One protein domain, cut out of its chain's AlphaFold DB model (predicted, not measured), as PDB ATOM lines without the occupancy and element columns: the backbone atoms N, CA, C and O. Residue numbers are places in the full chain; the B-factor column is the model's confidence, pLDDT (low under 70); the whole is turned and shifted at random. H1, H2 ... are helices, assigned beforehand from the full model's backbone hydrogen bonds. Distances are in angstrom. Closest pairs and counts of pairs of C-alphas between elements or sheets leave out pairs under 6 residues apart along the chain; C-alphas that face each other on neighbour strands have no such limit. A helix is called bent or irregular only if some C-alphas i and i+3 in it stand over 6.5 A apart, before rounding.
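Overview. This is residues 118 to 247 of the 635 residues of an uncharacterized protein of Mytilus galloprovincialis (UniProt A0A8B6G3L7). Five helices, H1, H3, H4, H5 and H7, make a drawn-out string of crossings in which H1 meets H3, H3 crosses H4, the start of H5 meets H4 and H7 crosses H5; H7 then runs outward as an arm whose residues 240 to 247 stick out. H4 lies nearest the middle, with the short H2 packed on it, while the short H6 lies near H5. The printed part has 130 residues with seven named helices, H1 to H7 in order along the chain, and no named strand; it is all helix by class, with 75 of the 130 residues in the helices. The whole is compact, with a radius of gyration of the C-alphas of 16.0 A, and the C-alphas span 52 by 35 by 26 A.

Along the chain. Find C-alpha 118 at (-21.664, 63.995, -3.144), where the printed part and H1 begin; H1 is residues 118 to 126, 12.6 A from first to last C-alpha. Go on to residues 141 to 144 for H2, 5.0 A, and to residues 148 to 159 for H3, 16.1 A. H4 starts at C-alpha 170, at (-12.678, 54.605, -21.850), and holds residues 170 to 182 over 18.4 A. Next look at residues 198 to 211, which are H5, 20.7 A long. H5 is neither bent nor irregular, but only just: C-alphas 208 and 211 are 6.1 A apart. H6 is residues 219 to 222, 4.7 A, and H7, the longest helix, runs over residues 229 to 247 for 25.9 A, ending at C-alpha 247 at (-7.860, 16.911, -20.335).

Arrangement. Begin at H4 and H5, the two hubs, touching three helices each. They touch each other through residues 174 to 178 of H4 and 198 to 200 of H5, about perpendicular at 83 degrees; their closest C-alphas, of Thr 174 and Val 199, are 6.9 A apart. From H4 turn to H3, which touches residues 172 to 176 of H4 at a steep tilt of 55 degrees, opposite ways, closest at the C-alphas of Ile 154 and Thr 172, 6.0 A. Residues 149 to 150 of H3 touch H1 at a steep tilt of 47 degrees, opposite ways, closest at the C-alphas of Val 122 and Leu 150, 5.8 A. H2 touches residues 173 to 177 of H4, closest at the C-alphas of Glu 143 and Leu 173, 6.2 A. H2 only just touches residues 198 to 199 of H5, with 3 pairs of C-alphas within 8 A, closest those of Gln 142 and Pro 198 at 5.9 A. On the way out, residues 229 to 236 of H7 touch H5, about perpendicular at 83 degrees, closest at the C-alphas of Val 205 and Val 232, 5.5 A. H6 touches no helix; it is close to H5 but not clearly touching, with the closest C-alphas, of Gly 204 and Phe 220, 7.9 A apart. Among the pairs that are apart are H1 and H7, and H4 and H7. The helix packing is mostly crossed: of 4 touching pairs with a tilt, 0 are at a shallow tilt. In H3, H4 and H7 every O i to N i+4 pair is within hydrogen-bond range, in H1 4 of 5 and in H5 8 of 10, while H2 and H6 are too short for such a pair.

Size, cuts and confidence. Look for the two C-alphas farthest apart at Pro 161 and Tyr 247, 53.6 A. Without residues 240 to 247 of H7, which stand free, the body spans 44 by 33 by 23 A. The printed part has no cut. The links from H1 to H2 and from H4 to H5 are long, with 14 and 15 residues, and the link from H2 to H3 is tight. The mean pLDDT of the printed part is 73.2; in this predicted model it is under 70 at residues 134 to 138, 162 to 166, 186 to 194, 203 to 217 and 233 to 247.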
ATOM      1  N   ALA A 118     -21.868  64.740  -1.898       85.06
ATOM      2  CA  ALA A 118     -21.664  63.995  -3.144       85.06
ATOM      3  C   ALA A 118     -20.774  62.753  -2.940       85.06
ATOM      4  O   ALA A 118     -21.129  61.654  -3.369       85.06
ATOM      5  N   ALA A 119     -19.665  62.900  -2.205       86.31
ATOM      6  CA  ALA A 119     -18.781  61.791  -1.855       86.31
ATOM      7  C   ALA A 119     -19.489  60.721  -1.002       86.31
ATOM      8  O   ALA A 119     -19.276  59.524  -1.200       86.31
ATOM      9  N   THR A 120     -20.362  61.136  -0.077       88.50
ATOM     10  CA  THR A 120     -21.153  60.220   0.762       88.50
ATOM     11  C   THR A 120     -22.172  59.429  -0.062       88.50
ATOM     12  O   THR A 120     -22.297  58.219   0.128       88.50
ATOM     13  N   PHE A 121     -22.857  60.085  -1.006       89.75
ATOM     14  CA  PHE A 121     -23.802  59.442  -1.922       89.75
ATOM     15  C   PHE A 121     -23.117  58.379  -2.793       89.75
ATOM     16  O   PHE A 121     -23.472  57.206  -2.723       89.75
ATOM     17  N   VAL A 122     -22.066  58.749  -3.533       91.44
ATOM     18  CA  VAL A 122     -21.389  57.823  -4.459       91.44
ATOM     19  C   VAL A 122     -20.724  56.648  -3.728       91.44
ATOM     20  O   VAL A 122     -20.760  55.515  -4.209       91.44
ATOM     21  N   ARG A 123     -20.181  56.864  -2.520       89.88
ATOM     22  CA  ARG A 123     -19.630  55.771  -1.696       89.88
ATOM     23  C   ARG A 123     -20.686  54.766  -1.234       89.88
ATOM     24  O   ARG A 123     -20.342  53.600  -1.057       89.88
ATOM     25  N   LYS A 124     -21.945  55.175  -1.045       89.75
ATOM     26  CA  LYS A 124     -23.038  54.252  -0.697       89.75
ATOM     27  C   LYS A 124     -23.270  53.242  -1.823       89.75
ATOM     28  O   LYS A 124     -23.332  52.046  -1.553       89.75
ATOM     29  N   ASP A 125     -23.338  53.724  -3.061       90.69
ATOM     30  CA  ASP A 125     -23.622  52.892  -4.233       90.69
ATOM     31  C   ASP A 125     -22.446  51.960  -4.566       90.69
ATOM     32  O   ASP A 125     -22.662  50.780  -4.830       90.69
ATOM     33  N   ILE A 126     -21.202  52.447  -4.440       88.56
ATOM     34  CA  ILE A 126     -19.969  51.639  -4.567       88.56
ATOM     35  C   ILE A 126     -19.996  50.398  -3.663       88.56
ATOM     36  O   ILE A 126     -19.600  49.314  -4.086       88.56
ATOM     37  N   PHE A 127     -20.478  50.531  -2.424       86.19
ATOM     38  CA  PHE A 127     -20.562  49.407  -1.484       86.19
ATOM     39  C   PHE A 127     -21.831  48.554  -1.623       86.19
ATOM     40  O   PHE A 127     -21.978  47.594  -0.866       86.19
ATOM     41  N   ALA A 128     -22.714  48.889  -2.568       86.12
ATOM     42  CA  ALA A 128     -23.858  48.074  -2.978       86.12
ATOM     43  C   ALA A 128     -23.595  47.313  -4.296       86.12
ATOM     44  O   ALA A 128     -24.155  46.236  -4.497       86.12
ATOM     45  N   SER A 129     -22.731  47.829  -5.177       80.62
ATOM     46  CA  SER A 129     -22.262  47.137  -6.385       80.62
ATOM     47  C   SER A 129     -21.231  46.049  -6.066       80.62
ATOM     48  O   SER A 129     -20.224  46.320  -5.415       80.62
ATOM     49  N   ASN A 130     -21.445  44.832  -6.573       77.00
ATOM     50  CA  ASN A 130     -20.556  43.679  -6.390       77.00
ATOM     51  C   ASN A 130     -19.936  43.269  -7.738       77.00
ATOM     52  O   ASN A 130     -20.660  43.133  -8.725       77.00
ATOM     53  N   SER A 131     -18.624  43.041  -7.788       72.56
ATOM     54  CA  SER A 131     -17.889  42.683  -9.008       72.56
ATOM     55  C   SER A 131     -16.838  41.609  -8.713       72.56
ATOM     56  O   SER A 131     -15.867  41.864  -8.008       72.56
ATOM     57  N   GLU A 132     -17.015  40.418  -9.278       73.06
ATOM     58  CA  GLU A 132     -16.116  39.271  -9.100       73.06
ATOM     59  C   GLU A 132     -15.625  38.786 -10.472       73.06
ATOM     60  O   GLU A 132     -16.425  38.625 -11.403       73.06
ATOM     61  N   PHE A 133     -14.327  38.505 -10.613       74.81
ATOM     62  CA  PHE A 133     -13.780  37.936 -11.845       74.81
ATOM     63  C   PHE A 133     -14.086  36.434 -11.981       74.81
ATOM     64  O   PHE A 133     -13.452  35.583 -11.355       74.81
ATOM     65  N   LYS A 134     -15.014  36.103 -12.886       69.44
ATOM     66  CA  LYS A 134     -15.482  34.731 -13.172       69.44
ATOM     67  C   LYS A 134     -14.725  34.055 -14.324       69.44
ATOM     68  O   LYS A 134     -15.324  33.406 -15.177       69.44
ATOM     69  N   GLY A 135     -13.409  34.264 -14.398       61.84
ATOM     70  CA  GLY A 135     -12.529  33.618 -15.384       61.84
ATOM     71  C   GLY A 135     -12.609  34.149 -16.824       61.84
ATOM     72  O   GLY A 135     -11.832  33.710 -17.665       61.84
ATOM     73  N   THR A 136     -13.508  35.090 -17.136       63.38
ATOM     74  CA  THR A 136     -13.663  35.679 -18.481       63.38
ATOM     75  C   THR A 136     -14.015  37.170 -18.421       63.38
ATOM     76  O   THR A 136     -14.562  37.650 -17.429       63.38
ATOM     77  N   PHE A 137     -13.722  37.903 -19.501       66.31
ATOM     78  CA  PHE A 137     -14.046  39.326 -19.660       66.31
ATOM     79  C   PHE A 137     -15.067  39.528 -20.800       66.31
ATOM     80  O   PHE A 137     -14.669  39.719 -21.952       66.31
ATOM     81  N   PRO A 138     -16.386  39.453 -20.532       65.19
ATOM     82  CA  PRO A 138     -17.405  39.638 -21.565       65.19
ATOM     83  C   PRO A 138     -17.461  41.089 -22.072       65.19
ATOM     84  O   PRO A 138     -17.080  42.037 -21.380       65.19
ATOM     85  N   LYS A 139     -17.972  41.286 -23.294       72.50
ATOM     86  CA  LYS A 139     -18.153  42.624 -23.881       72.50
ATOM     87  C   LYS A 139     -19.060  43.475 -22.977       72.50
ATOM     88  O   LYS A 139     -20.152  43.042 -22.633       72.50
ATOM     89  N   GLY A 140     -18.602  44.674 -22.611       72.06
ATOM     90  CA  GLY A 140     -19.316  45.582 -21.701       72.06
ATOM     91  C   GLY A 140     -19.031  45.375 -20.205       72.06
ATOM     92  O   GLY A 140     -19.521  46.159 -19.399       72.06
ATOM     93  N   CYS A 141     -18.207  44.391 -19.812       75.62
ATOM     94  CA  CYS A 141     -17.917  44.115 -18.395       75.62
ATOM     95  C   CYS A 141     -17.407  45.330 -17.600       75.62
ATOM     96  O   CYS A 141     -17.757  45.471 -16.436       75.62
ATOM     97  N   GLN A 142     -16.619  46.211 -18.224       76.56
ATOM     98  CA  GLN A 142     -16.089  47.419 -17.584       76.56
ATOM     99  C   GLN A 142     -17.202  48.355 -17.090       76.56
ATOM    100  O   GLN A 142     -17.186  48.766 -15.936       76.56
ATOM    101  N   GLU A 143     -18.186  48.649 -17.939       83.12
ATOM    102  CA  GLU A 143     -19.326  49.514 -17.612       83.12
ATOM    103  C   GLU A 143     -20.259  48.833 -16.603       83.12
ATOM    104  O   GLU A 143     -20.577  49.405 -15.566       83.12
ATOM    105  N   ALA A 144     -20.583  47.556 -16.834       84.81
ATOM    106  CA  ALA A 144     -21.422  46.757 -15.939       84.81
ATOM    107  C   ALA A 144     -20.810  46.503 -14.543       84.81
ATOM    108  O   ALA A 144     -21.516  46.049 -13.645       84.81
ATOM    109  N   SER A 145     -19.514  46.771 -14.351       84.75
ATOM    110  CA  SER A 145     -18.829  46.607 -13.063       84.75
ATOM    111  C   SER A 145     -18.912  47.821 -12.135       84.75
ATOM    112  O   SER A 145     -18.416  47.738 -11.017       84.75
ATOM    113  N   VAL A 146     -19.509  48.938 -12.571       86.88
ATOM    114  CA  VAL A 146     -19.446  50.233 -11.874       86.88
ATOM    115  C   VAL A 146     -20.850  50.814 -11.650       86.88
ATOM    116  O   VAL A 146     -21.678  50.767 -12.559       86.88
ATOM    117  N   PRO A 147     -21.152  51.423 -10.485       91.06
ATOM    118  CA  PRO A 147     -22.421  52.115 -10.280       91.06
ATOM    119  C   PRO A 147     -22.526  53.400 -11.121       91.06
ATOM    120  O   PRO A 147     -21.606  54.220 -11.168       91.06
ATOM    121  N   GLN A 148     -23.701  53.619 -11.720       89.56
ATOM    122  CA  GLN A 148     -24.004  54.760 -12.600       89.56
ATOM    123  C   GLN A 148     -23.717  56.130 -11.960       89.56
ATOM    124  O   GLN A 148     -23.321  57.073 -12.645       89.56
ATOM    125  N   SER A 149     -23.891  56.257 -10.642       91.50
ATOM    126  CA  SER A 149     -23.602  57.482  -9.889       91.50
ATOM    127  C   SER A 149     -22.113  57.843  -9.891       91.50
ATOM    128  O   SER A 149     -21.779  59.025  -9.994       91.50
ATOM    129  N   LEU A 150     -21.214  56.851  -9.866       91.19
ATOM    130  CA  LEU A 150     -19.776  57.075 -10.019       91.19
ATOM    131  C   LEU A 150     -19.422  57.417 -11.472       91.19
ATOM    132  O   LEU A 150     -18.695  58.381 -11.689       91.19
ATOM    133  N   LEU A 151     -19.963  56.695 -12.463       89.56
ATOM    134  CA  LEU A 151     -19.715  56.991 -13.886       89.56
ATOM    135  C   LEU A 151     -20.123  58.427 -14.251       89.56
ATOM    136  O   LEU A 151     -19.341  59.158 -14.859       89.56
ATOM    137  N   SER A 152     -21.303  58.864 -13.808       88.00
ATOM    138  CA  SER A 152     -21.762  60.245 -13.982       88.00
ATOM    139  C   SER A 152     -20.886  61.259 -13.246       88.00
ATOM    140  O   SER A 152     -20.549  62.281 -13.839       88.00
ATOM    141  N   LEU A 153     -20.462  60.994 -12.001       89.94
ATOM    142  CA  LEU A 153     -19.565  61.907 -11.278       89.94
ATOM    143  C   LEU A 153     -18.218  62.071 -11.997       89.94
ATOM    144  O   LEU A 153     -17.756  63.197 -12.168       89.94
ATOM    145  N   ILE A 154     -17.604  60.978 -12.459       90.19
ATOM    146  CA  ILE A 154     -16.318  61.047 -13.165       90.19
ATOM    147  C   ILE A 154     -16.472  61.711 -14.537       90.19
ATOM    148  O   ILE A 154     -15.638  62.541 -14.887       90.19
ATOM    149  N   SER A 155     -17.559  61.452 -15.272       84.62
ATOM    150  CA  SER A 155     -17.837  62.164 -16.527       84.62
ATOM    151  C   SER A 155     -17.988  63.677 -16.305       84.62
ATOM    152  O   SER A 155     -17.343  64.468 -16.991       84.62
ATOM    153  N   MET A 156     -18.737  64.093 -15.272       86.38
ATOM    154  CA  MET A 156     -18.883  65.510 -14.909       86.38
ATOM    155  C   MET A 156     -17.562  66.165 -14.481       86.38
ATOM    156  O   MET A 156     -17.354  67.338 -14.779       86.38
ATOM    157  N   ILE A 157     -16.657  65.429 -13.829       84.81
ATOM    158  CA  ILE A 157     -15.315  65.922 -13.471       84.81
ATOM    159  C   ILE A 157     -14.406  66.043 -14.707       84.81
ATOM    160  O   ILE A 157     -13.600  66.965 -14.779       84.81
ATOM    161  N   GLN A 158     -14.517  65.133 -15.678       78.25
ATOM    162  CA  GLN A 158     -13.656  65.123 -16.868       78.25
ATOM    163  C   GLN A 158     -14.101  66.091 -17.973       78.25
ATOM    164  O   GLN A 158     -13.249  66.639 -18.671       78.25
ATOM    165  N   PHE A 159     -15.412  66.269 -18.162       82.38
ATOM    166  CA  PHE A 159     -15.987  66.957 -19.328       82.38
ATOM    167  C   PHE A 159     -17.036  68.024 -18.970       82.38
ATOM    168  O   PHE A 159     -17.582  68.672 -19.863       82.38
ATOM    169  N   GLY A 160     -17.319  68.221 -17.678       76.69
ATOM    170  CA  GLY A 160     -18.418  69.059 -17.197       76.69
ATOM    171  C   GLY A 160     -19.795  68.381 -17.312       76.69
ATOM    172  O   GLY A 160     -19.928  67.308 -17.907       76.69
ATOM    173  N   PRO A 161     -20.858  68.979 -16.742       77.62
ATOM    174  CA  PRO A 161     -22.222  68.477 -16.895       77.62
ATOM    175  C   PRO A 161     -22.706  68.604 -18.348       77.62
ATOM    176  O   PRO A 161     -23.029  69.695 -18.813       77.62
ATOM    177  N   ASN A 162     -22.781  67.479 -19.062       65.75
ATOM    178  CA  ASN A 162     -23.225  67.423 -20.454       65.75
ATOM    179  C   ASN A 162     -24.401  66.444 -20.619       65.75
ATOM    180  O   ASN A 162     -24.293  65.270 -20.276       65.75
ATOM    181  N   ILE A 163     -25.518  66.933 -21.163       68.94
ATOM    182  CA  ILE A 163     -26.753  66.161 -21.400       68.94
ATOM    183  C   ILE A 163     -26.823  65.536 -22.808       68.94
ATOM    184  O   ILE A 163     -27.762  64.807 -23.118       68.94
ATOM    185  N   GLN A 164     -25.863  65.849 -23.685       52.47
ATOM    186  CA  GLN A 164     -25.847  65.393 -25.080       52.47
ATOM    187  C   GLN A 164     -25.023  64.117 -25.292       52.47
ATOM    188  O   GLN A 164     -25.234  63.424 -26.290       52.47
ATOM    189  N   ASP A 165     -24.096  63.807 -24.381       60.06
ATOM    190  CA  ASP A 165     -23.277  62.598 -24.469       60.06
ATOM    191  C   ASP A 165     -24.115  61.343 -24.167       60.06
ATOM    192  O   ASP A 165     -25.003  61.346 -23.314       60.06
ATOM    193  N   ARG A 166     -23.853  60.268 -24.912       63.41
ATOM    194  CA  ARG A 166     -24.605  59.005 -24.880       63.41
ATOM    195  C   ARG A 166     -23.750  57.796 -24.503       63.41
ATOM    196  O   ARG A 166     -24.286  56.691 -24.459       63.41
ATOM    197  N   SER A 167     -22.448  57.966 -24.270       70.38
ATOM    198  CA  SER A 167     -21.540  56.849 -23.982       70.38
ATOM    199  C   SER A 167     -20.316  57.296 -23.191       70.38
ATOM    200  O   SER A 167     -19.581  58.171 -23.638       70.38
ATOM    201  N   TYR A 168     -20.038  56.648 -22.060       77.88
ATOM    202  CA  TYR A 168     -18.863  56.975 -21.253       77.88
ATOM    203  C   TYR A 168     -17.548  56.683 -21.987       77.88
ATOM    204  O   TYR A 168     -17.380  55.641 -22.625       77.88
ATOM    205  N   SER A 169     -16.579  57.590 -21.851       80.00
ATOM    206  CA  SER A 169     -15.253  57.400 -22.437       80.00
ATOM    207  C   SER A 169     -14.479  56.271 -21.739       80.00
ATOM    208  O   SER A 169     -14.675  55.992 -20.552       80.00
ATOM    209  N   GLN A 170     -13.523  55.651 -22.439       82.38
ATOM    210  CA  GLN A 170     -12.678  54.605 -21.850       82.38
ATOM    211  C   GLN A 170     -11.854  55.114 -20.648       82.38
ATOM    212  O   GLN A 170     -11.572  54.334 -19.741       82.38
ATOM    213  N   SER A 171     -11.495  56.404 -20.576       76.50
ATOM    214  CA  SER A 171     -10.821  56.940 -19.383       76.50
ATOM    215  C   SER A 171     -11.784  57.053 -18.194       76.50
ATOM    216  O   SER A 171     -11.403  56.690 -17.083       76.50
ATOM    217  N   THR A 172     -13.043  57.434 -18.432       79.94
ATOM    218  CA  THR A 172     -14.120  57.458 -17.427       79.94
ATOM    219  C   THR A 172     -14.357  56.068 -16.834       79.94
ATOM    220  O   THR A 172     -14.333  55.904 -15.615       79.94
ATOM    221  N   LEU A 173     -14.502  55.051 -17.696       79.56
ATOM    222  CA  LEU A 173     -14.679  53.650 -17.293       79.56
ATOM    223  C   LEU A 173     -13.496  53.133 -16.458       79.56
ATOM    224  O   LEU A 173     -13.702  52.447 -15.456       79.56
ATOM    225  N   THR A 174     -12.261  53.466 -16.845       80.00
ATOM    226  CA  THR A 174     -11.051  53.072 -16.106       80.00
ATOM    227  C   THR A 174     -10.977  53.759 -14.742       80.00
ATOM    228  O   THR A 174     -10.843  53.080 -13.727       80.00
ATOM    229  N   ILE A 175     -11.103  55.090 -14.687       82.88
ATOM    230  CA  ILE A 175     -10.999  55.867 -13.439       82.88
ATOM    231  C   ILE A 175     -12.075  55.440 -12.432       82.88
ATOM    232  O   ILE A 175     -11.784  55.292 -11.245       82.88
ATOM    233  N   ALA A 176     -13.299  55.182 -12.895       85.62
ATOM    234  CA  ALA A 176     -14.384  54.751 -12.026       85.62
ATOM    235  C   ALA A 176     -14.156  53.338 -11.442       85.62
ATOM    236  O   ALA A 176     -14.336  53.147 -10.238       85.62
ATOM    237  N   GLN A 177     -13.668  52.373 -12.233       86.00
ATOM    238  CA  GLN A 177     -13.258  51.055 -11.716       86.00
ATOM    239  C   GLN A 177     -12.151  51.175 -10.652       86.00
ATOM    240  O   GLN A 177     -12.236  50.545  -9.598       86.00
ATOM    241  N   LEU A 178     -11.141  52.020 -10.888       85.12
ATOM    242  CA  LEU A 178     -10.032  52.244  -9.950       85.12
ATOM    243  C   LEU A 178     -10.494  52.892  -8.634       85.12
ATOM    244  O   LEU A 178     -10.058  52.485  -7.554       85.12
ATOM    245  N   LEU A 179     -11.408  53.863  -8.698       86.06
ATOM    246  CA  LEU A 179     -11.996  54.496  -7.514       86.06
ATOM    247  C   LEU A 179     -12.886  53.538  -6.720       86.06
ATOM    248  O   LEU A 179     -12.847  53.565  -5.489       86.06
ATOM    249  N   MET A 180     -13.632  52.662  -7.398       86.06
ATOM    250  CA  MET A 180     -14.405  51.601  -6.752       86.06
ATOM    251  C   MET A 180     -13.479  50.626  -6.005       86.06
ATOM    252  O   MET A 180     -13.655  50.415  -4.807       86.06
ATOM    253  N   TYR A 181     -12.430  50.124  -6.667       83.50
ATOM    254  CA  TYR A 181     -11.440  49.203  -6.084       83.50
ATOM    255  C   TYR A 181     -10.631  49.814  -4.928       83.50
ATOM    256  O   TYR A 181     -10.179  49.109  -4.023       83.50
ATOM    257  N   SER A 182     -10.456  51.138  -4.948       79.94
ATOM    258  CA  SER A 182      -9.747  51.904  -3.917       79.94
ATOM    259  C   SER A 182     -10.617  52.277  -2.710       79.94
ATOM    260  O   SER A 182     -10.077  52.692  -1.679       79.94
ATOM    261  N   CYS A 183     -11.945  52.161  -2.806       81.62
ATOM    262  CA  CYS A 183     -12.856  52.537  -1.729       81.62
ATOM    263  C   CYS A 183     -12.878  51.486  -0.612       81.62
ATOM    264  O   CYS A 183     -13.401  50.391  -0.774       81.62
ATOM    265  N   THR A 184     -12.389  51.854   0.573       72.06
ATOM    266  CA  THR A 184     -12.465  51.019   1.782       72.06
ATOM    267  C   THR A 184     -13.638  51.398   2.685       72.06
ATOM    268  O   THR A 184     -14.037  52.568   2.779       72.06
ATOM    269  N   LYS A 185     -14.178  50.404   3.400       70.06
ATOM    270  CA  LYS A 185     -14.960  50.614   4.628       70.06
ATOM    271  C   LYS A 185     -13.960  50.900   5.764       70.06
ATOM    272  O   LYS A 185     -12.806  50.493   5.675       70.06
ATOM    273  N   LYS A 186     -14.369  51.599   6.834       54.72
ATOM    274  CA  LYS A 186     -13.444  52.153   7.860       54.72
ATOM    275  C   LYS A 186     -12.524  51.133   8.569       54.72
ATOM    276  O   LYS A 186     -11.594  51.561   9.240       54.72
ATOM    277  N   GLN A 187     -12.777  49.829   8.433       47.56
ATOM    278  CA  GLN A 187     -11.976  48.734   8.997       47.56
ATOM    279  C   GLN A 187     -11.800  47.551   8.013       47.56
ATOM    280  O   GLN A 187     -11.534  46.434   8.445       47.56
ATOM    281  N   SER A 188     -11.982  47.744   6.698       53.75
ATOM    282  CA  SER A 188     -11.773  46.671   5.709       53.75
ATOM    283  C   SER A 188     -10.373  46.722   5.102       53.75
ATOM    284  O   SER A 188      -9.875  47.807   4.790       53.75
ATOM    285  N   ASN A 189      -9.792  45.554   4.809       53.97
ATOM    286  CA  ASN A 189      -8.651  45.468   3.899       53.97
ATOM    287  C   ASN A 189      -8.970  46.177   2.572       53.97
ATOM    288  O   ASN A 189     -10.112  46.180   2.100       53.97
ATOM    289  N   ARG A 190      -7.942  46.777   1.969       55.69
ATOM    290  CA  ARG A 190      -7.991  47.241   0.579       55.69
ATOM    291  C   ARG A 190      -8.156  46.021  -0.340       55.69
ATOM    292  O   ARG A 190      -7.634  44.956  -0.023       55.69
ATOM    293  N   HIS A 191      -8.849  46.194  -1.465       63.28
ATOM    294  CA  HIS A 191      -8.903  45.208  -2.555       63.28
ATOM    295  C   HIS A 191      -9.540  43.845  -2.188       63.28
ATOM    296  O   HIS A 191      -8.915  42.792  -2.291       63.28
ATOM    297  N   MET A 192     -10.817  43.856  -1.784       63.66
ATOM    298  CA  MET A 192     -11.621  42.631  -1.626       63.66
ATOM    299  C   MET A 192     -11.940  41.981  -2.987       63.66
ATOM    300  O   MET A 192     -12.276  42.690  -3.934       63.66
ATOM    301  N   LYS A 193     -11.920  40.639  -3.062       67.88
ATOM    302  CA  LYS A 193     -12.280  39.865  -4.275       67.88
ATOM    303  C   LYS A 193     -13.704  40.137  -4.775       67.88
ATOM    304  O   LYS A 193     -13.939  40.112  -5.977       67.88
ATOM    305  N   ASP A 194     -14.625  40.433  -3.863       67.00
ATOM    306  CA  ASP A 194     -16.043  40.687  -4.164       67.00
ATOM    307  C   ASP A 194     -16.281  42.058  -4.834       67.00
ATOM    308  O   ASP A 194     -17.355  42.322  -5.375       67.00
ATOM    309  N   HIS A 195     -15.264  42.926  -4.815       72.69
ATOM    310  CA  HIS A 195     -15.230  44.228  -5.481       72.69
ATOM    311  C   HIS A 195     -13.984  44.341  -6.391       72.69
ATOM    312  O   HIS A 195     -13.367  45.399  -6.474       72.69
ATOM    313  N   GLU A 196     -13.581  43.245  -7.047       80.50
ATOM    314  CA  GLU A 196     -12.462  43.151  -7.999       80.50
ATOM    315  C   GLU A 196     -12.938  43.534  -9.420       80.50
ATOM    316  O   GLU A 196     -13.574  42.714 -10.091       80.50
ATOM    317  N   PRO A 197     -12.686  44.765  -9.920       81.50
ATOM    318  CA  PRO A 197     -13.205  45.172 -11.219       81.50
ATOM    319  C   PRO A 197     -12.402  44.551 -12.376       81.50
ATOM    320  O   PRO A 197     -11.193  44.315 -12.237       81.50
ATOM    321  N   PRO A 198     -13.025  44.379 -13.559       78.75
ATOM    322  CA  PRO A 198     -12.397  43.797 -14.740       78.75
ATOM    323  C   PRO A 198     -11.034  44.388 -15.089       78.75
ATOM    324  O   PRO A 198     -10.107  43.623 -15.329       78.75
ATOM    325  N   VAL A 199     -10.874  45.718 -15.073       79.25
ATOM    326  CA  VAL A 199      -9.593  46.370 -15.400       79.25
ATOM    327  C   VAL A 199      -8.463  45.953 -14.455       79.25
ATOM    328  O   VAL A 199      -7.356  45.715 -14.931       79.25
ATOM    329  N   CYS A 200      -8.713  45.800 -13.152       74.06
ATOM    330  CA  CYS A 200      -7.656  45.444 -12.198       74.06
ATOM    331  C   CYS A 200      -7.219  43.978 -12.353       74.06
ATOM    332  O   CYS A 200      -6.019  43.688 -12.370       74.06
ATOM    333  N   ALA A 201      -8.181  43.062 -12.530       74.75
ATOM    334  CA  ALA A 201      -7.906  41.651 -12.806       74.75
ATOM    335  C   ALA A 201      -7.193  41.469 -14.157       74.75
ATOM    336  O   ALA A 201      -6.163  40.796 -14.241       74.75
ATOM    337  N   TYR A 202      -7.710  42.126 -15.200       75.06
ATOM    338  CA  TYR A 202      -7.148  42.116 -16.547       75.06
ATOM    339  C   TYR A 202      -5.717  42.636 -16.547       75.06
ATOM    340  O   TYR A 202      -4.848  41.933 -17.049       75.06
ATOM    341  N   LEU A 203      -5.454  43.801 -15.937       64.75
ATOM    342  CA  LEU A 203      -4.105  44.349 -15.828       64.75
ATOM    343  C   LEU A 203      -3.177  43.350 -15.135       64.75
ATOM    344  O   LEU A 203      -2.207  42.947 -15.759       64.75
ATOM    345  N   GLY A 204      -3.487  42.851 -13.933       61.03
ATOM    346  CA  GLY A 204      -2.614  41.892 -13.232       61.03
ATOM    347  C   GLY A 204      -2.219  40.666 -14.078       61.03
ATOM    348  O   GLY A 204      -1.043  40.298 -14.158       61.03
ATOM    349  N   VAL A 205      -3.179  40.055 -14.776       61.66
ATOM    350  CA  VAL A 205      -2.910  38.907 -15.662       61.66
ATOM    351  C   VAL A 205      -2.102  39.330 -16.891       61.66
ATOM    352  O   VAL A 205      -1.066  38.727 -17.184       61.66
ATOM    353  N   MET A 206      -2.552  40.391 -17.570       60.84
ATOM    354  CA  MET A 206      -1.959  40.974 -18.778       60.84
ATOM    355  C   MET A 206      -0.498  41.372 -18.583       60.84
ATOM    356  O   MET A 206       0.326  41.277 -19.487       60.84
ATOM    357  N   ILE A 207      -0.166  41.819 -17.390       53.44
ATOM    358  CA  ILE A 207       1.130  42.389 -17.095       53.44
ATOM    359  C   ILE A 207       2.102  41.245 -16.715       53.44
ATOM    360  O   ILE A 207       3.229  41.197 -17.208       53.44
ATOM    361  N   HIS A 208       1.639  40.193 -16.017       56.69
ATOM    362  CA  HIS A 208       2.455  39.006 -15.723       56.69
ATOM    363  C   HIS A 208       2.963  38.276 -16.976       56.69
ATOM    364  O   HIS A 208       4.176  38.104 -17.129       56.69
ATOM    365  N   CYS A 209       2.085  37.792 -17.866       51.69
ATOM    366  CA  CYS A 209       2.561  36.895 -18.931       51.69
ATOM    367  C   CYS A 209       3.279  37.619 -20.081       51.69
ATOM    368  O   CYS A 209       3.864  36.931 -20.918       51.69
ATOM    369  N   LYS A 210       3.288  38.964 -20.096       45.47
ATOM    370  CA  LYS A 210       4.089  39.762 -21.034       45.47
ATOM    371  C   LYS A 210       5.583  39.727 -20.730       45.47
ATOM    372  O   LYS A 210       6.364  39.431 -21.624       45.47
ATOM    373  N   THR A 211       5.994  39.949 -19.479       48.22
ATOM    374  CA  THR A 211       7.438  39.975 -19.140       48.22
ATOM    375  C   THR A 211       7.904  38.856 -18.225       48.22
ATOM    376  O   THR A 211       9.107  38.717 -18.016       48.22
ATOM    377  N   ARG A 212       6.980  38.087 -17.637       56.97
ATOM    378  CA  ARG A 212       7.247  37.068 -16.603       56.97
ATOM    379  C   ARG A 212       7.957  37.600 -15.355       56.97
ATOM    380  O   ARG A 212       8.298  36.813 -14.472       56.97
ATOM    381  N   LYS A 213       8.169  38.916 -15.242       51.91
ATOM    382  CA  LYS A 213       8.893  39.484 -14.115       51.91
ATOM    383  C   LYS A 213       8.064  39.344 -12.848       51.91
ATOM    384  O   LYS A 213       6.954  39.857 -12.751       51.91
ATOM    385  N   ARG A 214       8.723  38.751 -11.851       67.56
ATOM    386  CA  ARG A 214       8.427  38.817 -10.414       67.56
ATOM    387  C   ARG A 214       8.517  40.285  -9.892       67.56
ATOM    388  O   ARG A 214       8.301  40.488  -8.709       67.56
ATOM    389  N   ASP A 215       8.739  41.283 -10.775       61.91
ATOM    390  CA  ASP A 215       8.620  42.738 -10.517       61.91
ATOM    391  C   ASP A 215       7.776  43.583 -11.583       61.91
ATOM    392  O   ASP A 215       7.837  44.809 -11.553       61.91
ATOM    393  N   LEU A 216       6.911  42.992 -12.470       59.44
ATOM    394  CA  LEU A 216       5.804  43.627 -13.281       59.44
ATOM    395  C   LEU A 216       4.264  43.548 -12.837       59.44
ATOM    396  O   LEU A 216       3.425  43.974 -13.603       59.44
ATOM    397  N   VAL A 217       3.770  43.114 -11.664       60.03
ATOM    398  CA  VAL A 217       2.345  42.738 -11.352       60.03
ATOM    399  C   VAL A 217       1.618  43.462 -10.184       60.03
ATOM    400  O   VAL A 217       0.530  43.986 -10.400       60.03
ATOM    401  N   ASP A 218       2.188  43.516  -8.966       73.06
ATOM    402  CA  ASP A 218       1.625  44.100  -7.723       73.06
ATOM    403  C   ASP A 218       2.274  45.377  -7.060       73.06
ATOM    404  O   ASP A 218       1.873  45.779  -5.975       73.06
ATOM    405  N   THR A 219       3.188  46.122  -7.694       75.50
ATOM    406  CA  THR A 219       3.373  47.580  -7.501       75.50
ATOM    407  C   THR A 219       2.138  48.288  -8.027       75.50
ATOM    408  O   THR A 219       1.687  49.241  -7.411       75.50
ATOM    409  N   PHE A 220       1.561  47.804  -9.137       73.94
ATOM    410  CA  PHE A 220       0.262  48.276  -9.597       73.94
ATOM    411  C   PHE A 220      -0.813  47.936  -8.560       73.94
ATOM    412  O   PHE A 220      -1.574  48.830  -8.222       73.94
ATOM    413  N   PHE A 221      -0.805  46.758  -7.926       82.38
ATOM    414  CA  PHE A 221      -1.679  46.479  -6.774       82.38
ATOM    415  C   PHE A 221      -1.437  47.457  -5.613       82.38
ATOM    416  O   PHE A 221      -2.383  48.071  -5.133       82.38
ATOM    417  N   LYS A 222      -0.178  47.719  -5.226       77.50
ATOM    418  CA  LYS A 222       0.149  48.752  -4.219       77.50
ATOM    419  C   LYS A 222      -0.287  50.173  -4.618       77.50
ATOM    420  O   LYS A 222      -0.579  50.979  -3.737       77.50
ATOM    421  N   LEU A 223      -0.342  50.480  -5.915       77.69
ATOM    422  CA  LEU A 223      -0.878  51.726  -6.484       77.69
ATOM    423  C   LEU A 223      -2.410  51.686  -6.697       77.69
ATOM    424  O   LEU A 223      -2.981  52.684  -7.127       77.69
ATOM    425  N   GLY A 224      -3.084  50.567  -6.405       71.69
ATOM    426  CA  GLY A 224      -4.524  50.366  -6.614       71.69
ATOM    427  C   GLY A 224      -4.953  50.144  -8.075       71.69
ATOM    428  O   GLY A 224      -6.128  50.310  -8.387       71.69
ATOM    429  N   LEU A 225      -4.018  49.797  -8.966       77.81
ATOM    430  CA  LEU A 225      -4.174  49.695 -10.425       77.81
ATOM    431  C   LEU A 225      -4.375  48.264 -10.965       77.81
ATOM    432  O   LEU A 225      -4.845  48.102 -12.089       77.81
ATOM    433  N   SER A 226      -4.006  47.225 -10.214       80.19
ATOM    434  CA  SER A 226      -4.121  45.811 -10.618       80.19
ATOM    435  C   SER A 226      -4.465  44.915  -9.429       80.19
ATOM    436  O   SER A 226      -4.414  45.365  -8.291       80.19
ATOM    437  N   VAL A 227      -4.787  43.642  -9.685       79.94
ATOM    438  CA  VAL A 227      -4.804  42.580  -8.660       79.94
ATOM    439  C   VAL A 227      -3.391  42.147  -8.250       79.94
ATOM    440  O   VAL A 227      -2.440  42.297  -9.022       79.94
ATOM    441  N   SER A 228      -3.255  41.564  -7.053       83.44
ATOM    442  CA  SER A 228      -1.978  41.029  -6.568       83.44
ATOM    443  C   SER A 228      -1.505  39.837  -7.408       83.44
ATOM    444  O   SER A 228      -2.309  39.168  -8.060       83.44
ATOM    445  N   TYR A 229      -0.216  39.494  -7.404       77.31
ATOM    446  CA  TYR A 229       0.205  38.299  -8.137       77.31
ATOM    447  C   TYR A 229      -0.232  36.995  -7.513       77.31
ATOM    448  O   TYR A 229      -0.458  36.050  -8.254       77.31
ATOM    449  N   ASP A 230      -0.361  36.908  -6.193       77.56
ATOM    450  CA  ASP A 230      -0.876  35.679  -5.592       77.56
ATOM    451  C   ASP A 230      -2.290  35.411  -6.162       77.56
ATOM    452  O   ASP A 230      -2.606  34.279  -6.525       77.56
ATOM    453  N   ARG A 231      -3.057  36.476  -6.461       81.75
ATOM    454  CA  ARG A 231      -4.295  36.436  -7.258       81.75
ATOM    455  C   ARG A 231      -4.088  36.147  -8.761       81.75
ATOM    456  O   ARG A 231      -4.891  35.430  -9.351       81.75
ATOM    457  N   VAL A 232      -3.022  36.619  -9.410       70.25
ATOM    458  CA  VAL A 232      -2.696  36.247 -10.811       70.25
ATOM    459  C   VAL A 232      -2.234  34.792 -10.947       70.25
ATOM    460  O   VAL A 232      -2.545  34.148 -11.950       70.25
ATOM    461  N   LEU A 233      -1.532  34.245  -9.953       69.69
ATOM    462  CA  LEU A 233      -1.242  32.821  -9.852       69.69
ATOM    463  C   LEU A 233      -2.509  32.036  -9.568       69.69
ATOM    464  O   LEU A 233      -2.702  31.046 -10.250       69.69
ATOM    465  N   GLU A 234      -3.393  32.467  -8.663       69.75
ATOM    466  CA  GLU A 234      -4.714  31.835  -8.520       69.75
ATOM    467  C   GLU A 234      -5.440  31.756  -9.867       69.75
ATOM    468  O   GLU A 234      -5.917  30.688 -10.234       69.75
ATOM    469  N   ILE A 235      -5.494  32.856 -10.629       67.00
ATOM    470  CA  ILE A 235      -6.155  32.897 -11.940       67.00
ATOM    471  C   ILE A 235      -5.445  31.965 -12.934       67.00
ATOM    472  O   ILE A 235      -6.082  31.090 -13.519       67.00
ATOM    473  N   SER A 236      -4.122  32.082 -13.082       62.31
ATOM    474  CA  SER A 236      -3.328  31.236 -13.983       62.31
ATOM    475  C   SER A 236      -3.367  29.754 -13.595       62.31
ATOM    476  O   SER A 236      -3.300  28.899 -14.476       62.31
ATOM    477  N   THR A 237      -3.465  29.441 -12.303       59.25
ATOM    478  CA  THR A 237      -3.579  28.085 -11.762       59.25
ATOM    479  C   THR A 237      -5.003  27.564 -11.878       59.25
ATOM    480  O   THR A 237      -5.160  26.388 -12.174       59.25
ATOM    481  N   SER A 238      -6.039  28.399 -11.749       59.22
ATOM    482  CA  SER A 238      -7.417  28.007 -12.066       59.22
ATOM    483  C   SER A 238      -7.525  27.654 -13.543       59.22
ATOM    484  O   SER A 238      -7.905  26.537 -13.857       59.22
ATOM    485  N   MET A 239      -7.066  28.529 -14.446       62.06
ATOM    486  CA  MET A 239      -7.044  28.259 -15.891       62.06
ATOM    487  C   MET A 239      -6.239  26.992 -16.234       62.06
ATOM    488  O   MET A 239      -6.679  26.186 -17.055       62.06
ATOM    489  N   ALA A 240      -5.095  26.771 -15.573       55.03
ATOM    490  CA  ALA A 240      -4.315  25.540 -15.721       55.03
ATOM    491  C   ALA A 240      -5.074  24.304 -15.214       55.03
ATOM    492  O   ALA A 240      -5.167  23.307 -15.927       55.03
ATOM    493  N   ASN A 241      -5.676  24.379 -14.029       56.59
ATOM    494  CA  ASN A 241      -6.479  23.308 -13.447       56.59
ATOM    495  C   ASN A 241      -7.743  23.032 -14.274       56.59
ATOM    496  O   ASN A 241      -8.160  21.885 -14.364       56.59
ATOM    497  N   ASP A 242      -8.335  24.033 -14.919       58.56
ATOM    498  CA  ASP A 242      -9.496  23.892 -15.802       58.56
ATOM    499  C   ASP A 242      -9.120  23.204 -17.117       58.56
ATOM    500  O   ASP A 242      -9.843  22.323 -17.585       58.56
ATOM    501  N   ALA A 243      -7.952  23.529 -17.679       55.84
ATOM    502  CA  ALA A 243      -7.382  22.791 -18.802       55.84
ATOM    503  C   ALA A 243      -7.022  21.344 -18.418       55.84
ATOM    504  O   ALA A 243      -7.336  20.424 -19.171       55.84
ATOM    505  N   CYS A 244      -6.439  21.115 -17.236       54.09
ATOM    506  CA  CYS A 244      -6.130  19.774 -16.732       54.09
ATOM    507  C   CYS A 244      -7.396  18.954 -16.431       54.09
ATOM    508  O   CYS A 244      -7.460  17.790 -16.817       54.09
ATOM    509  N   ARG A 245      -8.429  19.546 -15.813       58.81
ATOM    510  CA  ARG A 245      -9.737  18.900 -15.594       58.81
ATOM    511  C   ARG A 245     -10.380  18.512 -16.922       58.81
ATOM    512  O   ARG A 245     -10.819  17.374 -17.062       58.81
ATOM    513  N   ARG A 246     -10.360  19.413 -17.911       60.16
ATOM    514  CA  ARG A 246     -10.835  19.124 -19.269       60.16
ATOM    515  C   ARG A 246     -10.029  17.998 -19.927       60.16
ATOM    516  O   ARG A 246     -10.630  17.082 -20.469       60.16
ATOM    517  N   TYR A 247      -8.700  18.000 -19.818       60.41
ATOM    518  CA  TYR A 247      -7.860  16.911 -20.335       60.41
ATOM    519  C   TYR A 247      -8.175  15.557 -19.677       60.41
ATOM    520  O   TYR A 247      -8.286  14.559 -20.381       60.41
TER     521      TYR A 247